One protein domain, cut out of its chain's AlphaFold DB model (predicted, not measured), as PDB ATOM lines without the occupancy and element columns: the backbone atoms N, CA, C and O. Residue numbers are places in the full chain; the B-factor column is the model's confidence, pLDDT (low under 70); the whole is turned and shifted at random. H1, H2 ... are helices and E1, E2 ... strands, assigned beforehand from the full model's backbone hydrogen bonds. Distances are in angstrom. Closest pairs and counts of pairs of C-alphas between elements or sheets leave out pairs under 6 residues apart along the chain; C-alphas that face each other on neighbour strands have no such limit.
ATOM      1  N   TYR A 374     -24.612  39.052 -25.480       81.06
ATOM      2  CA  TYR A 374     -25.796  39.653 -26.129       81.06
ATOM      3  C   TYR A 374     -26.119  41.031 -25.515       81.06
ATOM      4  O   TYR A 374     -26.373  41.989 -26.238       81.06
ATOM      5  N   ARG A 375     -25.987  41.163 -24.183       79.25
ATOM      6  CA  ARG A 375     -26.157  42.429 -23.447       79.25
ATOM      7  C   ARG A 375     -25.234  43.554 -23.933       79.25
ATOM      8  O   ARG A 375     -25.629  44.712 -23.871       79.25
ATOM      9  N   ASP A 376     -24.053  43.228 -24.454       81.19
ATOM     10  CA  ASP A 376     -23.065  44.210 -24.925       81.19
ATOM     11  C   ASP A 376     -23.498  44.888 -26.241       81.19
ATOM     12  O   ASP A 376     -22.846  45.817 -26.719       81.19
ATOM     13  N   HIS A 377     -24.609  44.429 -26.828       81.00
ATOM     14  CA  HIS A 377     -25.216  44.962 -28.043       81.00
ATOM     15  C   HIS A 377     -26.499  45.769 -27.791       81.00
ATOM     16  O   HIS A 377     -27.151  46.172 -28.751       81.00
ATOM     17  N   TYR A 378     -26.841  46.085 -26.536       74.56
ATOM     18  CA  TYR A 378     -27.750  47.198 -26.250       74.56
ATOM     19  C   TYR A 378     -27.016  48.525 -26.487       74.56
ATOM     20  O   TYR A 378     -26.259  49.000 -25.640       74.56
ATOM     21  N   VAL A 379     -27.226  49.125 -27.657       68.81
ATOM     22  CA  VAL A 379     -26.594  50.387 -28.048       68.81
ATOM     23  C   VAL A 379     -27.520  51.546 -27.687       68.81
ATOM     24  O   VAL A 379     -28.667  51.602 -28.124       68.81
ATOM     25  N   THR A 380     -27.015  52.504 -26.910       59.91
ATOM     26  CA  THR A 380     -27.670  53.805 -26.710       59.91
ATOM     27  C   THR A 380     -27.678  54.573 -28.032       59.91
ATOM     28  O   THR A 380     -26.605  54.781 -28.611       59.91
ATOM     29  N   ASP A 381     -28.849  54.987 -28.520       53.00
ATOM     30  CA  ASP A 381     -28.991  55.544 -29.872       53.00
ATOM     31  C   ASP A 381     -28.358  56.943 -30.041       53.00
ATOM     32  O   ASP A 381     -29.002  57.988 -29.966       53.00
ATOM     33  N   THR A 382     -27.059  56.947 -30.336       49.31
ATOM     34  CA  THR A 382     -26.247  58.142 -30.611       49.31
ATOM     35  C   THR A 382     -26.443  58.713 -32.023       49.31
ATOM     36  O   THR A 382     -25.746  59.655 -32.400       49.31
ATOM     37  N   SER A 383     -27.394  58.193 -32.816       46.41
ATOM     38  CA  SER A 383     -27.750  58.781 -34.121       46.41
ATOM     39  C   SER A 383     -28.681  59.999 -34.006       46.41
ATOM     40  O   SER A 383     -28.883  60.714 -34.990       46.41
ATOM     41  N   GLY A 384     -29.218  60.271 -32.808       43.06
ATOM     42  CA  GLY A 384     -29.927  61.508 -32.469       43.06
ATOM     43  C   GLY A 384     -28.976  62.621 -32.011       43.06
ATOM     44  O   GLY A 384     -28.149  62.431 -31.124       43.06
ATOM     45  N   SER A 385     -29.100  63.814 -32.594       39.28
ATOM     46  CA  SER A 385     -28.213  64.944 -32.305       39.28
ATOM     47  C   SER A 385     -28.588  65.707 -31.023       39.28
ATOM     48  O   SER A 385     -29.389  66.638 -31.070       39.28
ATOM     49  N   GLY A 386     -27.926  65.384 -29.909       42.22
ATOM     50  CA  GLY A 386     -27.568  66.378 -28.882       42.22
ATOM     51  C   GLY A 386     -28.685  66.964 -28.005       42.22
ATOM     52  O   GLY A 386     -28.572  68.122 -27.611       42.22
ATOM     53  N   SER A 387     -29.729  66.200 -27.674       37.84
ATOM     54  CA  SER A 387     -30.710  66.560 -26.634       37.84
ATOM     55  C   SER A 387     -30.596  65.620 -25.429       37.84
ATOM     56  O   SER A 387     -30.678  64.407 -25.604       37.84
ATOM     57  N   ASP A 388     -30.446  66.174 -24.224       41.38
ATOM     58  CA  ASP A 388     -30.034  65.482 -22.982       41.38
ATOM     59  C   ASP A 388     -31.145  64.627 -22.307       41.38
ATOM     60  O   ASP A 388     -31.151  64.411 -21.097       41.38
ATOM     61  N   ASP A 389     -32.120  64.151 -23.088       40.97
ATOM     62  CA  ASP A 389     -33.366  63.520 -22.628       40.97
ATOM     63  C   ASP A 389     -33.393  62.000 -22.911       40.97
ATOM     64  O   ASP A 389     -34.066  61.519 -23.821       40.97
ATOM     65  N   GLY A 390     -32.684  61.228 -22.080       45.59
ATOM     66  CA  GLY A 390     -32.905  59.783 -21.892       45.59
ATOM     67  C   GLY A 390     -32.468  58.850 -23.032       45.59
ATOM     68  O   GLY A 390     -33.216  58.597 -23.974       45.59
ATOM     69  N   ASN A 391     -31.300  58.218 -22.871       44.56
ATOM     70  CA  ASN A 391     -30.803  57.152 -23.752       44.56
ATOM     71  C   ASN A 391     -31.796  55.974 -23.887       44.56
ATOM     72  O   ASN A 391     -31.888  55.135 -22.991       44.56
ATOM     73  N   GLU A 392     -32.474  55.862 -25.032       48.78
ATOM     74  CA  GLU A 392     -33.200  54.645 -25.416       48.78
ATOM     75  C   GLU A 392     -32.182  53.576 -25.861       48.78
ATOM     76  O   GLU A 392     -31.326  53.827 -26.717       48.78
ATOM     77  N   LEU A 393     -32.234  52.398 -25.231       56.56
ATOM     78  CA  LEU A 393     -31.381  51.252 -25.550       56.56
ATOM     79  C   LEU A 393     -32.001  50.474 -26.713       56.56
ATOM     80  O   LEU A 393     -33.117  49.974 -26.601       56.56
ATOM     81  N   VAL A 394     -31.271  50.356 -27.821       65.62
ATOM     82  CA  VAL A 394     -31.699  49.622 -29.018       65.62
ATOM     83  C   VAL A 394     -30.792  48.409 -29.208       65.62
ATOM     84  O   VAL A 394     -29.569  48.539 -29.206       65.62
ATOM     85  N   TYR A 395     -31.377  47.225 -29.390       75.81
ATOM     86  CA  TYR A 395     -30.599  46.007 -29.616       75.81
ATOM     87  C   TYR A 395     -29.986  45.974 -31.028       75.81
ATOM     88  O   TYR A 395     -30.695  45.856 -32.033       75.81
ATOM     89  N   ASP A 396     -28.657  46.032 -31.122       81.56
ATOM     90  CA  ASP A 396     -27.913  45.901 -32.375       81.56
ATOM     91  C   ASP A 396     -27.703  44.424 -32.748       81.56
ATOM     92  O   ASP A 396     -26.666  43.802 -32.492       81.56
ATOM     93  N   PHE A 397     -28.709  43.862 -33.423       83.75
ATOM     94  CA  PHE A 397     -28.661  42.515 -33.993       83.75
ATOM     95  C   PHE A 397     -27.448  42.303 -34.915       83.75
ATOM     96  O   PHE A 397     -26.870  41.214 -34.923       83.75
ATOM     97  N   GLN A 398     -27.025  43.324 -35.669       83.81
ATOM     98  CA  GLN A 398     -25.917  43.197 -36.615       83.81
ATOM     99  C   GLN A 398     -24.560  43.261 -35.902       83.81
ATOM    100  O   GLN A 398     -23.649  42.502 -36.244       83.81
ATOM    101  N   GLY A 399     -24.432  44.091 -34.868       84.81
ATOM    102  CA  GLY A 399     -23.325  44.080 -33.915       84.81
ATOM    103  C   GLY A 399     -23.169  42.720 -33.242       84.81
ATOM    104  O   GLY A 399     -22.073  42.158 -33.253       84.81
ATOM    105  N   PHE A 400     -24.264  42.127 -32.753       87.50
ATOM    106  CA  PHE A 400     -24.236  40.790 -32.151       87.50
ATOM    107  C   PHE A 400     -23.783  39.713 -33.143       87.50
ATOM    108  O   PHE A 400     -22.866  38.944 -32.846       87.50
ATOM    109  N   VAL A 401     -24.351  39.686 -34.354       87.00
ATOM    110  CA  VAL A 401     -23.943  38.738 -35.408       87.00
ATOM    111  C   VAL A 401     -22.481  38.939 -35.812       87.00
ATOM    112  O   VAL A 401     -21.766  37.961 -36.036       87.00
ATOM    113  N   THR A 402     -21.997  40.180 -35.893       89.44
ATOM    114  CA  THR A 402     -20.607  40.464 -36.290       89.44
ATOM    115  C   THR A 402     -19.591  40.240 -35.168       89.44
ATOM    116  O   THR A 402     -18.458  39.857 -35.478       89.44
ATOM    117  N   SER A 403     -19.972  40.361 -33.890       88.69
ATOM    118  CA  SER A 403     -19.099  40.035 -32.751       88.69
ATOM    119  C   SER A 403     -18.816  38.535 -32.625       88.69
ATOM    120  O   SER A 403     -17.762  38.149 -32.119       88.69
ATOM    121  N   ARG A 404     -19.693  37.665 -33.156       87.62
ATOM    122  CA  ARG A 404     -19.438  36.215 -33.192       87.62
ATOM    123  C   ARG A 404     -18.230  35.870 -34.071       87.62
ATOM    124  O   ARG A 404     -17.973  36.496 -35.106       87.62
ATOM    125  N   ALA A 405     -17.533  34.790 -33.712       84.44
ATOM    126  CA  ALA A 405     -16.449  34.224 -34.513       84.44
ATOM    127  C   ALA A 405     -16.936  33.858 -35.937       84.44
ATOM    128  O   ALA A 405     -18.045  33.339 -36.065       84.44
ATOM    129  N   PRO A 406     -16.134  34.036 -37.012       83.81
ATOM    130  CA  PRO A 406     -16.594  33.895 -38.404       83.81
ATOM    131  C   PRO A 406     -17.351  32.601 -38.745       83.81
ATOM    132  O   PRO A 406     -18.286  32.637 -39.538       83.81
ATOM    133  N   ARG A 407     -16.987  31.476 -38.112       79.25
ATOM    134  CA  ARG A 407     -17.650  30.165 -38.255       79.25
ATOM    135  C   ARG A 407     -19.076  30.116 -37.676       79.25
ATOM    136  O   ARG A 407     -19.889  29.327 -38.136       79.25
ATOM    137  N   ASP A 408     -19.339  30.919 -36.645       77.62
ATOM    138  CA  ASP A 408     -20.569  30.918 -35.847       77.62
ATOM    139  C   ASP A 408     -21.556  32.000 -36.349       77.62
ATOM    140  O   ASP A 408     -22.757  31.895 -36.111       77.62
ATOM    141  N   ARG A 409     -21.080  33.004 -37.113       85.06
ATOM    142  CA  ARG A 409     -21.891  34.127 -37.641       85.06
ATOM    143  C   ARG A 409     -23.106  33.691 -38.454       85.06
ATOM    144  O   ARG A 409     -24.159  34.303 -38.332       85.06
ATOM    145  N   GLY A 410     -22.973  32.648 -39.276       81.00
ATOM    146  CA  GLY A 410     -24.087  32.140 -40.084       81.00
ATOM    147  C   GLY A 410     -25.229  31.602 -39.219       81.00
ATOM    148  O   GLY A 410     -26.388  31.918 -39.476       81.00
ATOM    149  N   PHE A 411     -24.896  30.845 -38.168       80.69
ATOM    150  CA  PHE A 411     -25.874  30.351 -37.198       80.69
ATOM    151  C   PHE A 411     -26.477  31.494 -36.382       80.69
ATOM    152  O   PHE A 411     -27.694  31.595 -36.284       80.69
ATOM    153  N   ALA A 412     -25.645  32.403 -35.867       83.75
ATOM    154  CA  ALA A 412     -26.128  33.551 -35.108       83.75
ATOM    155  C   ALA A 412     -27.061  34.448 -35.932       83.75
ATOM    156  O   ALA A 412     -28.069  34.890 -35.402       83.75
ATOM    157  N   HIS A 413     -26.786  34.650 -37.226       84.75
ATOM    158  CA  HIS A 413     -27.682  35.373 -38.131       84.75
ATOM    159  C   HIS A 413     -29.041  34.675 -38.291       84.75
ATOM    160  O   HIS A 413     -30.073  35.344 -38.290       84.75
ATOM    161  N   ALA A 414     -29.068  33.342 -38.419       81.50
ATOM    162  CA  ALA A 414     -30.328  32.596 -38.424       81.50
ATOM    163  C   ALA A 414     -31.070  32.785 -37.090       81.50
ATOM    164  O   ALA A 414     -32.212  33.233 -37.093       81.50
ATOM    165  N   LEU A 415     -30.381  32.566 -35.966       82.69
ATOM    166  CA  LEU A 415     -30.932  32.709 -34.620       82.69
ATOM    167  C   LEU A 415     -31.487  34.122 -34.359       82.69
ATOM    168  O   LEU A 415     -32.599  34.242 -33.865       82.69
ATOM    169  N   THR A 416     -30.807  35.201 -34.763       83.75
ATOM    170  CA  THR A 416     -31.319  36.581 -34.601       83.75
ATOM    171  C   THR A 416     -32.572  36.902 -35.414       83.75
ATOM    172  O   THR A 416     -33.218  37.908 -35.141       83.75
ATOM    173  N   ASN A 417     -32.918  36.085 -36.412       80.56
ATOM    174  CA  ASN A 417     -34.171  36.228 -37.158       80.56
ATOM    175  C   ASN A 417     -35.334  35.430 -36.528       80.56
ATOM    176  O   ASN A 417     -36.458  35.542 -37.016       80.56
ATOM    177  N   THR A 418     -35.088  34.661 -35.459       80.81
ATOM    178  CA  THR A 418     -36.096  33.826 -34.781       80.81
ATOM    179  C   THR A 418     -36.930  34.599 -33.763       80.81
ATOM    180  O   THR A 418     -36.410  35.433 -33.014       80.81
TER     181      THR A 418
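AT A GLANCE: This is residues 374 to 418 of the 879 residues of the protein "UDENN domain-containing protein" of Thecamonas trahens ATCC 50062 (UniProt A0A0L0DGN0). A small helical hairpin of H2 and H3 forms one end of a loose, elongated shape, and a short two-stranded hairpin, E1 and E2, runs out from it into a long loop whose residues 383 to 389 stick out at the other end. The short helix H1 packs on H2 near the foot of the strands. The printed part has 45 residues, with three named helices and two named strands in the order H1, E1, E2, H2, H3; the sheet, E1 - E2, is antiparallel and the class is mixed. The whole is loose, with a radius of gyration of the C-alphas of 13.2 A and spans of 40 by 19 by 15 A.

HOW THE PARTS SIT: H1, residues 374 to 377, touches H2, residues 397 to 403; their closest C-alphas, those of His 377 and Phe 400, are 5.9 A apart. E1, residues 378 to 380, and E2, residues 393 to 395, form an antiparallel hairpin at 138 degrees, with N 379 and O 394 within hydrogen-bond range at 2.9 A. H2 and H3, residues 409 to 416, form a helical hairpin: they touch, closest at the C-alphas of Val 401 and Arg 409, 5.5 A, at a shallow tilt of 27 degrees, opposite ways. E1 and H2 are apart, and so are H1 and H3. Every O i to N i+4 pair is within hydrogen-bond range in H2 and H3; H1 is too short for such a pair.

IN THESE COORDINATES: H1 begins at C-alpha 374, (-25.796, 39.653, -26.129). H2 measures 10.0 A and H3 10.2 A, ending at C-alpha 416, (-31.319, 36.581, -34.601).

THE WHOLE: The C-alphas farthest apart, those of Asp 388 and Arg 407, are 40.4 A apart. The printed part has no cut. The link from E1 to E2, 12 residues, is long. Residues 379 to 394 have pLDDT under 70.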